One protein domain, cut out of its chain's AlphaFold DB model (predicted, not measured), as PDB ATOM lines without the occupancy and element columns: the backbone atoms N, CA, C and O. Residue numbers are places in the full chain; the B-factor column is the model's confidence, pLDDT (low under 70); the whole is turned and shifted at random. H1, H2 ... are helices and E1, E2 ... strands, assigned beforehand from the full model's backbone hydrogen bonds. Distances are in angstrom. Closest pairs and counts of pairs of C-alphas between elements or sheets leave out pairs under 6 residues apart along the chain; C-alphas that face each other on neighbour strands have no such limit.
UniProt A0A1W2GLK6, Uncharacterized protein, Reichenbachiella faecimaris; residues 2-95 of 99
ATOM      1  N   LYS A   2     165.571  21.589 253.749       69.25
ATOM      2  CA  LYS A   2     164.824  22.750 253.210       69.25
ATOM      3  C   LYS A   2     163.481  23.033 253.911       69.25
ATOM      4  O   LYS A   2     163.196  24.180 254.218       69.25
ATOM      5  N   LYS A   3     162.696  21.993 254.228       78.06
ATOM      6  CA  LYS A   3     161.416  22.133 254.954       78.06
ATOM      7  C   LYS A   3     161.595  22.632 256.393       78.06
ATOM      8  O   LYS A   3     160.799  23.437 256.845       78.06
ATOM      9  N   LEU A   4     162.661  22.184 257.063       86.06
ATOM     10  CA  LEU A   4     162.998  22.574 258.435       86.06
ATOM     11  C   LEU A   4     163.514  24.019 258.498       86.06
ATOM     12  O   LEU A   4     163.168  24.759 259.407       86.06
ATOM     13  N   ILE A   5     164.283  24.434 257.489       87.50
ATOM     14  CA  ILE A   5     164.714  25.828 257.318       87.50
ATOM     15  C   ILE A   5     163.495  26.730 257.087       87.50
ATOM     16  O   ILE A   5     163.370  27.760 257.739       87.50
ATOM     17  N   PHE A   6     162.555  26.317 256.230       86.88
ATOM     18  CA  PHE A   6     161.330  27.080 255.973       86.88
ATOM     19  C   PHE A   6     160.449  27.244 257.218       86.88
ATOM     20  O   PHE A   6     159.979  28.351 257.480       86.88
ATOM     21  N   THR A   7     160.243  26.186 258.008       85.06
ATOM     22  CA  THR A   7     159.466  26.294 259.253       85.06
ATOM     23  C   THR A   7     160.166  27.145 260.305       85.06
ATOM     24  O   THR A   7     159.498  27.917 260.989       85.06
ATOM     25  N   LEU A   8     161.496  27.069 260.413       87.56
ATOM     26  CA  LEU A   8     162.248  27.911 261.342       87.56
ATOM     27  C   LEU A   8     162.153  29.396 260.951       87.56
ATOM     28  O   LEU A   8     161.884  30.241 261.799       87.56
ATOM     29  N   CYS A   9     162.301  29.714 259.661       84.62
ATOM     30  CA  CYS A   9     162.156  31.079 259.151       84.62
ATOM     31  C   CYS A   9     160.747  31.642 259.381       84.62
ATOM     32  O   CYS A   9     160.614  32.797 259.782       84.62
ATOM     33  N   ALA A  10     159.702  30.832 259.182       84.31
ATOM     34  CA  ALA A  10     158.327  31.246 259.452       84.31
ATOM     35  C   ALA A  10     158.096  31.545 260.944       84.31
ATOM     36  O   ALA A  10     157.463  32.544 261.275       84.31
ATOM     37  N   LEU A  11     158.662  30.734 261.846       83.81
ATOM     38  CA  LEU A  11     158.552  30.929 263.295       83.81
ATOM     39  C   LEU A  11     159.274  32.199 263.780       83.81
ATOM     40  O   LEU A  11     158.762  32.923 264.630       83.81
ATOM     41  N   PHE A  12     160.450  32.505 263.227       77.94
ATOM     42  CA  PHE A  12     161.150  33.750 263.554       77.94
ATOM     43  C   PHE A  12     160.404  34.989 263.043       77.94
ATOM     44  O   PHE A  12     160.387  36.019 263.718       77.94
ATOM     45  N   MET A  13     159.749  34.887 261.884       76.81
ATOM     46  CA  MET A  13     159.002  35.996 261.294       76.81
ATOM     47  C   MET A  13     157.729  36.327 262.089       76.81
ATOM     48  O   MET A  13     157.415  37.503 262.266       76.81
ATOM     49  N   THR A  14     157.035  35.328 262.647       70.31
ATOM     50  CA  THR A  14     155.845  35.561 263.486       70.31
ATOM     51  C   THR A  14     156.188  36.157 264.851       70.31
ATOM     52  O   THR A  14     155.482  37.050 265.314       70.31
ATOM     53  N   CYS A  15     157.298  35.753 265.477       66.50
ATOM     54  CA  CYS A  15     157.747  36.336 266.748       66.50
ATOM     55  C   CYS A  15     158.165  37.812 266.625       66.50
ATOM     56  O   CYS A  15     157.986  38.579 267.572       66.50
ATOM     57  N   ALA A  16     158.695  38.228 265.470       63.09
ATOM     58  CA  ALA A  16     159.127  39.608 265.239       63.09
ATOM     59  C   ALA A  16     157.956  40.596 265.058       63.09
ATOM     60  O   ALA A  16     158.099  41.780 265.353       63.09
ATOM     61  N   MET A  17     156.788  40.124 264.606       62.66
ATOM     62  CA  MET A  17     155.624  40.978 264.324       62.66
ATOM     63  C   MET A  17     154.743  41.264 265.554       62.66
ATOM     64  O   MET A  17     153.900  42.159 265.512       62.66
ATOM     65  N   SER A  18     154.962  40.573 266.677       58.78
ATOM     66  CA  SER A  18     154.152  40.703 267.902       58.78
ATOM     67  C   SER A  18     154.410  41.978 268.725       58.78
ATOM     68  O   SER A  18     153.744  42.192 269.732       58.78
ATOM     69  N   GLN A  19     155.365  42.829 268.325       60.00
ATOM     70  CA  GLN A  19     155.731  44.068 269.039       60.00
ATOM     71  C   GLN A  19     155.106  45.341 268.430       60.00
ATOM     72  O   GLN A  19     155.466  46.452 268.802       60.00
ATOM     73  N   ALA A  20     154.168  45.218 267.485       54.34
ATOM     74  CA  ALA A  20     153.688  46.355 266.689       54.34
ATOM     75  C   ALA A  20     152.591  47.223 267.349       54.34
ATOM     76  O   ALA A  20     152.022  48.092 266.689       54.34
ATOM     77  N   GLN A  21     152.274  47.024 268.633       60.44
ATOM     78  CA  GLN A  21     151.248  47.807 269.332       60.44
ATOM     79  C   GLN A  21     151.793  48.472 270.597       60.44
ATOM     80  O   GLN A  21     151.488  48.039 271.705       60.44
ATOM     81  N   SER A  22     152.522  49.581 270.477       53.22
ATOM     82  CA  SER A  22     152.584  50.505 271.611       53.22
ATOM     83  C   SER A  22     152.767  51.957 271.188       53.22
ATOM     84  O   SER A  22     153.529  52.297 270.288       53.22
ATOM     85  N   LYS A  23     152.018  52.836 271.859       57.53
ATOM     86  CA  LYS A  23     152.263  54.282 271.828       57.53
ATOM     87  C   LYS A  23     153.318  54.682 272.869       57.53
ATOM     88  O   LYS A  23     153.931  55.733 272.754       57.53
ATOM     89  N   ASN A  24     153.521  53.854 273.893       63.12
ATOM     90  CA  ASN A  24     154.601  53.982 274.861       63.12
ATOM     91  C   ASN A  24     154.714  52.641 275.606       63.12
ATOM     92  O   ASN A  24     153.749  52.242 276.259       63.12
ATOM     93  N   ASP A  25     155.851  51.943 275.538       70.00
ATOM     94  CA  ASP A  25     156.120  50.677 276.259       70.00
ATOM     95  C   ASP A  25     156.283  50.876 277.783       70.00
ATOM     96  O   ASP A  25     157.073  50.217 278.466       70.00
ATOM     97  N   LEU A  26     155.538  51.824 278.351       76.44
ATOM     98  CA  LEU A  26     155.542  52.121 279.771       76.44
ATOM     99  C   LEU A  26     154.970  50.925 280.530       76.44
ATOM    100  O   LEU A  26     153.801  50.570 280.395       76.44
ATOM    101  N   LYS A  27     155.804  50.323 281.377       81.88
ATOM    102  CA  LYS A  27     155.431  49.221 282.270       81.88
ATOM    103  C   LYS A  27     155.719  49.596 283.725       81.88
ATOM    104  O   LYS A  27     156.597  50.410 284.021       81.88
ATOM    105  N   GLY A  28     154.965  48.999 284.648       86.31
ATOM    106  CA  GLY A  28     155.193  49.137 286.088       86.31
ATOM    107  C   GLY A  28     154.984  50.566 286.625       86.31
ATOM    108  O   GLY A  28     154.059  51.256 286.193       86.31
ATOM    109  N   PRO A  29     155.818  51.041 287.572       86.06
ATOM    110  CA  PRO A  29     155.655  52.357 288.199       86.06
ATOM    111  C   PRO A  29     155.669  53.526 287.209       86.06
ATOM    112  O   PRO A  29     154.999  54.530 287.434       86.06
ATOM    113  N   LYS A  30     156.392  53.393 286.091       81.50
ATOM    114  CA  LYS A  30     156.446  54.421 285.043       81.50
ATOM    115  C   LYS A  30     155.099  54.602 284.339       81.50
ATOM    116  O   LYS A  30     154.738  55.730 284.034       81.50
ATOM    117  N   ALA A  31     154.337  53.523 284.146       82.56
ATOM    118  CA  ALA A  31     152.989  53.596 283.581       82.56
ATOM    119  C   ALA A  31     152.016  54.311 284.528       82.56
ATOM    120  O   ALA A  31     151.240  55.158 284.100       82.56
ATOM    121  N   LYS A  32     152.098  54.021 285.831       83.00
ATOM    122  CA  LYS A  32     151.224  54.645 286.840       83.00
ATOM    123  C   LYS A  32     151.518  56.132 287.054       83.00
ATOM    124  O   LYS A  32     150.609  56.885 287.372       83.00
ATOM    125  N   ASN A  33     152.769  56.548 286.868       85.50
ATOM    126  CA  ASN A  33     153.197  57.943 287.001       85.50
ATOM    127  C   ASN A  33     153.192  58.713 285.668       85.50
ATOM    128  O   ASN A  33     153.706  59.832 285.607       85.50
ATOM    129  N   TYR A  34     152.655  58.127 284.594       84.38
ATOM    130  CA  TYR A  34     152.617  58.781 283.294       84.38
ATOM    131  C   TYR A  34     151.636  59.956 283.293       84.38
ATOM    132  O   TYR A  34     150.463  59.825 283.642       84.38
ATOM    133  N   LYS A  35     152.126  61.122 282.874       83.94
ATOM    134  CA  LYS A  35     151.355  62.363 282.824       83.94
ATOM    135  C   LYS A  35     150.784  62.550 281.426       83.94
ATOM    136  O   LYS A  35     151.500  62.931 280.508       83.94
ATOM    137  N   VAL A  36     149.479  62.339 281.286       78.31
ATOM    138  CA  VAL A  36     148.778  62.410 279.990       78.31
ATOM    139  C   VAL A  36     148.908  63.788 279.321       78.31
ATOM    140  O   VAL A  36     148.947  63.880 278.103       78.31
ATOM    141  N   TRP A  37     149.032  64.872 280.089       72.88
ATOM    142  CA  TRP A  37     149.192  66.232 279.548       72.88
ATOM    143  C   TRP A  37     150.603  66.549 279.025       72.88
ATOM    144  O   TRP A  37     150.823  67.643 278.517       72.88
ATOM    145  N   GLN A  38     151.560  65.631 279.186       72.69
ATOM    146  CA  GLN A  38     152.884  65.697 278.555       72.69
ATOM    147  C   GLN A  38     152.942  64.857 277.267       72.69
ATOM    148  O   GLN A  38     154.012  64.690 276.693       72.69
ATOM    149  N   ASP A  39     151.816  64.276 276.842       73.69
ATOM    150  CA  ASP A  39     151.740  63.474 275.627       73.69
ATOM    151  C   ASP A  39     151.655  64.377 274.385       73.69
ATOM    152  O   ASP A  39     150.608  64.954 274.088       73.69
ATOM    153  N   ASP A  40     152.748  64.446 273.622       66.56
ATOM    154  CA  ASP A  40     152.849  65.202 272.362       66.56
ATOM    155  C   ASP A  40     152.258  64.450 271.156       66.56
ATOM    156  O   ASP A  40     152.605  64.693 269.995       66.56
ATOM    157  N   SER A  41     151.364  63.494 271.411       66.81
ATOM    158  CA  SER A  41     150.813  62.668 270.349       66.81
ATOM    159  C   SER A  41     150.116  63.452 269.247       66.81
ATOM    160  O   SER A  41     149.243  64.294 269.471       66.81
ATOM    161  N   GLN A  42     150.496  63.098 268.024       65.19
ATOM    162  CA  GLN A  42     149.941  63.671 266.814       65.19
ATOM    163  C   GLN A  42     148.466  63.299 266.647       65.19
ATOM    164  O   GLN A  42     147.959  62.309 267.188       65.19
ATOM    165  N   SER A  43     147.768  64.120 265.871       64.38
ATOM    166  CA  SER A  43     146.394  63.860 265.474       64.38
ATOM    167  C   SER A  43     146.317  62.554 264.691       64.38
ATOM    168  O   SER A  43     146.892  62.443 263.609       64.38
ATOM    169  N   VAL A  44     145.595  61.575 265.224       65.25
ATOM    170  CA  VAL A  44     145.290  60.347 264.490       65.25
ATOM    171  C   VAL A  44     144.064  60.610 263.624       65.25
ATOM    172  O   VAL A  44     143.085  61.187 264.098       65.25
ATOM    173  N   THR A  45     144.129  60.195 262.362       63.38
ATOM    174  CA  THR A  45     142.964  60.161 261.476       63.38
ATOM    175  C   THR A  45     142.000  59.097 261.985       63.38
ATOM    176  O   THR A  45     142.320  57.910 261.961       63.38
ATOM    177  N   VAL A  46     140.831  59.521 262.461       66.25
ATOM    178  CA  VAL A  46     139.740  58.610 262.821       66.25
ATOM    179  C   VAL A  46     138.735  58.601 261.682       66.25
ATOM    180  O   VAL A  46     138.337  59.663 261.206       66.25
ATOM    181  N   TYR A  47     138.329  57.411 261.253       69.38
ATOM    182  CA  TYR A  47     137.266  57.236 260.273       69.38
ATOM    183  C   TYR A  47     135.938  57.039 261.004       69.38
ATOM    184  O   TYR A  47     135.847  56.191 261.889       69.38
ATOM    185  N   THR A  48     134.922  57.820 260.650       68.19
ATOM    186  CA  THR A  48     133.543  57.628 261.128       68.19
ATOM    187  C   THR A  48     132.594  57.464 259.951       68.19
ATOM    188  O   THR A  48     132.891  57.942 258.862       68.19
ATOM    189  N   GLU A  49     131.465  56.799 260.147       69.56
ATOM    190  CA  GLU A  49     130.457  56.623 259.103       69.56
ATOM    191  C   GLU A  49     129.608  57.900 258.965       69.56
ATOM    192  O   GLU A  49     128.948  58.329 259.906       69.56
ATOM    193  N   ALA A  50     129.628  58.519 257.782       61.59
ATOM    194  CA  ALA A  50     128.938  59.773 257.469       61.59
ATOM    195  C   ALA A  50     127.410  59.638 257.474       61.59
ATOM    196  O   ALA A  50     126.701  60.593 257.769       61.59
ATOM    197  N   ASN A  51     126.914  58.456 257.103       60.19
ATOM    198  CA  ASN A  51     125.502  58.168 256.887       60.19
ATOM    199  C   ASN A  51     125.149  56.837 257.551       60.19
ATOM    200  O   ASN A  51     124.863  55.850 256.876       60.19
ATOM    201  N   GLN A  52     125.198  56.797 258.881       64.94
ATOM    202  CA  GLN A  52     124.591  55.682 259.598       64.94
ATOM    203  C   GLN A  52     123.074  55.794 259.468       64.94
ATOM    204  O   GLN A  52     122.478  56.795 259.878       64.94
ATOM    205  N   ALA A  53     122.440  54.768 258.901       69.19
ATOM    206  CA  ALA A  53     120.995  54.644 258.968       69.19
ATOM    207  C   ALA A  53     120.585  54.652 260.449       69.19
ATOM    208  O   ALA A  53     121.087  53.855 261.241       69.19
ATOM    209  N   SER A  54     119.691  55.564 260.847       72.19
ATOM    210  CA  SER A  54     119.174  55.622 262.220       72.19
ATOM    211  C   SER A  54     118.143  54.510 262.436       72.19
ATOM    212  O   SER A  54     116.956  54.767 262.629       72.19
ATOM    213  N   LEU A  55     118.591  53.259 262.355       78.06
ATOM    214  CA  LEU A  55     117.764  52.096 262.638       78.06
ATOM    215  C   LEU A  55     117.483  52.059 264.141       78.06
ATOM    216  O   LEU A  55     118.379  52.234 264.970       78.06
ATOM    217  N   LYS A  56     116.219  51.847 264.509       84.38
ATOM    218  CA  LYS A  56     115.778  51.765 265.907       84.38
ATOM    219  C   LYS A  56     114.906  50.531 266.109       84.38
ATOM    220  O   LYS A  56     114.239  50.061 265.195       84.38
ATOM    221  N   GLY A  57     114.890  50.010 267.334       86.81
ATOM    222  CA  GLY A  57     113.989  48.919 267.702       86.81
ATOM    223  C   GLY A  57     114.351  47.572 267.049       86.81
ATOM    224  O   GLY A  57     115.533  47.226 267.001       86.81
ATOM    225  N   PRO A  58     113.362  46.772 266.606       84.44
ATOM    226  CA  PRO A  58     113.596  45.436 266.046       84.44
ATOM    227  C   PRO A  58     114.484  45.440 264.797       84.44
ATOM    228  O   PRO A  58     115.295  44.537 264.620       84.44
ATOM    229  N   GLU A  59     114.377  46.476 263.968       80.50
ATOM    230  CA  GLU A  59     115.159  46.618 262.736       80.50
ATOM    231  C   GLU A  59     116.658  46.745 263.028       80.50
ATOM    232  O   GLU A  59     117.465  46.073 262.393       80.50
ATOM    233  N   ALA A  60     117.028  47.506 264.065       81.50
ATOM    234  CA  ALA A  60     118.419  47.631 264.506       81.50
ATOM    235  C   ALA A  60     118.984  46.302 265.036       81.50
ATOM    236  O   ALA A  60     120.152  45.990 264.836       81.50
ATOM    237  N   LYS A  61     118.153  45.494 265.707       81.44
ATOM    238  CA  LYS A  61     118.573  44.190 266.248       81.44
ATOM    239  C   LYS A  61     118.733  43.121 265.168       81.44
ATOM    240  O   LYS A  61     119.508  42.188 265.352       81.44
ATOM    241  N   ASN A  62     117.997  43.255 264.068       85.06
ATOM    242  CA  ASN A  62     117.987  42.295 262.966       85.06
ATOM    243  C   ASN A  62     118.975  42.654 261.843       85.06
ATOM    244  O   ASN A  62     119.128  41.880 260.896       85.06
ATOM    245  N   GLN A  63     119.650  43.803 261.939       81.06
ATOM    246  CA  GLN A  63     120.681  44.215 260.994       81.06
ATOM    247  C   GLN A  63     121.892  43.274 261.079       81.06
ATOM    248  O   GLN A  63     122.475  43.053 262.142       81.06
ATOM    249  N   LYS A  64     122.283  42.711 259.933       79.75
ATOM    250  CA  LYS A  64     123.428  41.803 259.820       79.75
ATOM    251  C   LYS A  64     124.665  42.591 259.410       79.75
ATOM    252  O   LYS A  64     124.737  43.068 258.284       79.75
ATOM    253  N   VAL A  65     125.660  42.644 260.293       73.81
ATOM    254  CA  VAL A  65     126.907  43.413 260.103       73.81
ATOM    255  C   VAL A  65     127.643  43.061 258.799       73.81
ATOM    256  O   VAL A  65     128.272  43.916 258.196       73.81
ATOM    257  N   TRP A  66     127.545  41.813 258.329       72.56
ATOM    258  CA  TRP A  66     128.196  41.346 257.096       72.56
ATOM    259  C   TRP A  66     127.380  41.572 255.813       72.56
ATOM    260  O   TRP A  66     127.886  41.316 254.725       72.56
ATOM    261  N   ALA A  67     126.110  41.972 255.925       69.44
ATOM    262  CA  ALA A  67     125.261  42.263 254.770       69.44
ATOM    263  C   ALA A  67     125.416  43.718 254.295       69.44
ATOM    264  O   ALA A  67     125.117  44.021 253.141       69.44
ATOM    265  N   ASP A  68     125.926  44.603 255.156       64.19
ATOM    266  CA  ASP A  68     126.224  45.986 254.802       64.19
ATOM    267  C   ASP A  68     127.544  46.082 254.033       64.19
ATOM    268  O   ASP A  68     128.637  46.153 254.590       64.19
ATOM    269  N   SER A  69     127.422  46.129 252.708       57.75
ATOM    270  CA  SER A  69     128.542  46.359 251.780       57.75
ATOM    271  C   SER A  69     128.985  47.833 251.746       57.75
ATOM    272  O   SER A  69     129.917  48.202 251.035       57.75
ATOM    273  N   THR A  70     128.301  48.694 252.502       56.47
ATOM    274  CA  THR A  70     128.426  50.159 252.486       56.47
ATOM    275  C   THR A  70     129.441  50.701 253.498       56.47
ATOM    276  O   THR A  70     129.700  51.906 253.525       56.47
ATOM    277  N   ALA A  71     130.031  49.828 254.326       54.16
ATOM    278  CA  ALA A  71     130.930  50.204 255.420       54.16
ATOM    279  C   ALA A  71     132.199  50.950 254.954       54.16
ATOM    280  O   ALA A  71     132.780  51.725 255.714       54.16
ATOM    281  N   ASP A  72     132.629  50.770 253.701       54.66
ATOM    282  CA  ASP A  72     133.816  51.450 253.166       54.66
ATOM    283  C   ASP A  72     133.526  52.802 252.500       54.66
ATOM    284  O   ASP A  72     134.422  53.641 252.413       54.66
ATOM    285  N   THR A  73     132.291  53.066 252.069       56.06
ATOM    286  CA  THR A  73     131.994  54.190 251.163       56.06
ATOM    287  C   THR A  73     131.736  55.519 251.877       56.06
ATOM    288  O   THR A  73     131.833  56.572 251.255       56.06
ATOM    289  N   ASN A  74     131.450  55.498 253.183       57.22
ATOM    290  CA  ASN A  74     131.045  56.684 253.949       57.22
ATOM    291  C   ASN A  74     132.014  57.042 255.084       57.22
ATOM    292  O   ASN A  74     131.602  57.618 256.084       57.22
ATOM    293  N   LYS A  75     133.299  56.699 254.981       61.75
ATOM    294  CA  LYS A  75     134.280  57.019 256.026       61.75
ATOM    295  C   LYS A  75     134.702  58.495 255.961       61.75
ATOM    296  O   LYS A  75     135.483  58.889 255.101       61.75
ATOM    297  N   VAL A  76     134.235  59.320 256.898       63.66
ATOM    298  CA  VAL A  76     134.703  60.703 257.091       63.66
ATOM    299  C   VAL A  76     135.969  60.697 257.931       63.66
ATOM    300  O   VAL A  76     136.025  60.064 258.983       63.66
ATOM    301  N   THR A  77     136.980  61.438 257.485       63.41
ATOM    302  CA  THR A  77     138.209  61.660 258.249       63.41
ATOM    303  C   THR A  77     137.990  62.759 259.288       63.41
ATOM    304  O   THR A  77     137.864  63.932 258.941       63.41
ATOM    305  N   ILE A  78     138.012  62.398 260.570       65.69
ATOM    306  CA  ILE A  78     138.085  63.347 261.682       65.69
ATOM    307  C   ILE A  78     139.560  63.546 262.024       65.69
ATOM    308  O   ILE A  78     140.236  62.624 262.489       65.69
ATOM    309  N   LYS A  79     140.069  64.763 261.805       64.94
ATOM    310  CA  LYS A  79     141.394  65.176 262.280       64.94
ATOM    311  C   LYS A  79     141.240  65.878 263.624       64.94
ATOM    312  O   LYS A  79     140.517  66.866 263.729       64.94
ATOM    313  N   ARG A  80     141.933  65.388 264.652       70.00
ATOM    314  CA  ARG A  80     142.087  66.135 265.910       70.00
ATOM    315  C   ARG A  80     142.935  67.379 265.636       70.00
ATOM    316  O   ARG A  80     144.034  67.252 265.114       70.00
ATOM    317  N   ASP A  81     142.465  68.561 266.015       71.56
ATOM    318  CA  ASP A  81     143.265  69.781 265.892       71.56
ATOM    319  C   ASP A  81     144.312  69.856 267.015       71.56
ATOM    320  O   ASP A  81     143.981  70.084 268.179       71.56
ATOM    321  N   THR A  82     145.580  69.638 266.669       74.88
ATOM    322  CA  THR A  82     146.719  69.715 267.600       74.88
ATOM    323  C   THR A  82     147.453  71.054 267.539       74.88
ATOM    324  O   THR A  82     148.407  71.249 268.290       74.88
ATOM    325  N   ARG A  83     147.005  72.016 266.713       79.44
ATOM    326  CA  ARG A  83     147.676  73.321 266.534       79.44
ATOM    327  C   ARG A  83     147.794  74.101 267.842       79.44
ATOM    328  O   ARG A  83     148.740  74.858 268.022       79.44
ATOM    329  N   LYS A  84     146.861  73.897 268.776       80.12
ATOM    330  CA  LYS A  84     146.886  74.539 270.097       80.12
ATOM    331  C   LYS A  84     148.013  74.026 270.998       80.12
ATOM    332  O   LYS A  84     148.473  74.780 271.848       80.12
ATOM    333  N   ASN A  85     148.454  72.778 270.826       78.19
ATOM    334  CA  ASN A  85     149.369  72.121 271.766       78.19
ATOM    335  C   ASN A  85     150.758  72.774 271.797       78.19
ATOM    336  O   ASN A  85     151.414  72.764 272.833       78.19
ATOM    337  N   SER A  86     151.194  73.379 270.690       81.00
ATOM    338  CA  SER A  86     152.476  74.088 270.607       81.00
ATOM    339  C   SER A  86     152.398  75.554 271.050       81.00
ATOM    340  O   SER A  86     153.432  76.182 271.287       81.00
ATOM    341  N   LEU A  87     151.193  76.119 271.183       86.56
ATOM    342  CA  LEU A  87     151.005  77.525 271.529       86.56
ATOM    343  C   LEU A  87     151.160  77.740 273.036       86.56
ATOM    344  O   LEU A  87     150.656  76.974 273.855       86.56
ATOM    345  N   LYS A  88     151.809  78.844 273.413       87.50
ATOM    346  CA  LYS A  88     151.997  79.254 274.812       87.50
ATOM    347  C   LYS A  88     151.570  80.706 275.019       87.50
ATOM    348  O   LYS A  88     151.545  81.504 274.083       87.50
ATOM    349  N   GLY A  89     151.226  81.052 276.259       90.56
ATOM    350  CA  GLY A  89     150.929  82.433 276.646       90.56
ATOM    351  C   GLY A  89     149.706  83.030 275.928       90.56
ATOM    352  O   GLY A  89     148.707  82.329 275.732       90.56
ATOM    353  N   PRO A  90     149.745  84.320 275.540       92.31
ATOM    354  CA  PRO A  90     148.624  84.993 274.878       92.31
ATOM    355  C   PRO A  90     148.170  84.302 273.586       92.31
ATOM    356  O   PRO A  90     146.973  84.242 273.312       92.31
ATOM    357  N   ALA A  91     149.099  83.709 272.830       87.75
ATOM    358  CA  ALA A  91     148.788  82.991 271.595       87.75
ATOM    359  C   ALA A  91     147.887  81.768 271.841       87.75
ATOM    360  O   ALA A  91     146.945  81.536 271.087       87.75
ATOM    361  N   ALA A  92     148.110  81.029 272.934       87.69
ATOM    362  CA  ALA A  92     147.269  79.888 273.306       87.69
ATOM    363  C   ALA A  92     145.864  80.312 273.759       87.69
ATOM    364  O   ALA A  92     144.884  79.621 273.475       87.69
ATOM    365  N   LYS A  93     145.761  81.449 274.463       88.00
ATOM    366  CA  LYS A  93     144.479  82.014 274.918       88.00
ATOM    367  C   LYS A  93     143.641  82.549 273.756       88.00
ATOM    368  O   LYS A  93     142.423  82.434 273.783       88.00
ATOM    369  N   ASN A  94     144.303  83.080 272.731       91.44
ATOM    370  CA  ASN A  94     143.663  83.642 271.546       91.44
ATOM    371  C   ASN A  94     143.460  82.621 270.410       91.44
ATOM    372  O   ASN A  94     142.969  82.995 269.343       91.44
ATOM    373  N   PHE A  95     143.828  81.349 270.610       91.06
ATOM    374  CA  PHE A  95     143.660  80.305 269.602       91.06
ATOM    375  C   PHE A  95     142.176  80.008 269.350       91.06
ATOM    376  O   PHE A  95     141.428  79.693 270.277       91.06
TER     377      PHE A  95
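What this domain is: This is residues 2 to 95 of the 99 residues of an uncharacterized protein of Reichenbachiella faecimaris (UniProt A0A1W2GLK6). A thin two-strand ribbon, E1 and E2, stands in the middle of a long, open trail of loops, and the helix H1 sticks out with the free stretch of residues 2 to 22 at one end of the longest axis. A wide loop holding H3 closes one end of the ribbon; from its other end one stretch leads back through H2 toward H1 and another runs out to H4, at the far end of the longest axis from H1. The printed part has 94 residues, with four named helices and two named strands in the order H1, H2, E1, H3, E2, H4, and the sheet E1 - E2 is antiparallel. The class is mixed, helices and strands, with under half of the residues in named elements. The whole is extended and flat, with a radius of gyration of the C-alphas of 22.7 A and spans of 68 by 48 by 25 A.

How they stand to each other: Begin at the sheet, where E1, residues 45 to 49, and E2, residues 75 to 79, are antiparallel neighbours at 143 degrees between their directions. Look at C-alphas 47 and 77, which face each other at 5.0 A. Beside them, N 48 and O 76 are within hydrogen-bond range at 3.0 A, and so are N 78 and O 46 at 2.8 A. The helices are H1, residues 2 to 17, H2, residues 29 to 32, H3, residues 58 to 62, and H4, residues 90 to 93, and each of these helices touches no helix. H1 is apart from both strands, and H2 and H4 are apart. In H3 every O i to N i+4 pair is within hydrogen-bond range, in H1 11 of 12 are, and H2 and H4 are too short for such a pair.

Where its parts are: Find C-alpha 45 at (142.964, 60.161, 261.476); from there E1 runs 13.2 A to C-alpha 49. E2 covers 12.5 A from Lys 75 to Lys 79. Find C-alpha 2 at (164.824, 22.750, 253.210), where H1 begins and runs 23.2 A to Met 17. H2 goes from Pro 29 to Lys 32, H3 from Pro 58 to Asn 62, and H4 from Pro 90 to C-alpha 93 at (144.479, 82.014, 274.918).

The domain as a whole: The two C-alphas farthest apart, those of Lys 2 and Pro 90, are 67.9 A from each other. The printed part has no cut. The links H1 to H2, H2 to E1 and H3 to E2 are long. The mean pLDDT of the printed part is 73.9, and you will find values under 70 at residue 2 and at residues 15 to 24, 40 to 53 and 67 to 79.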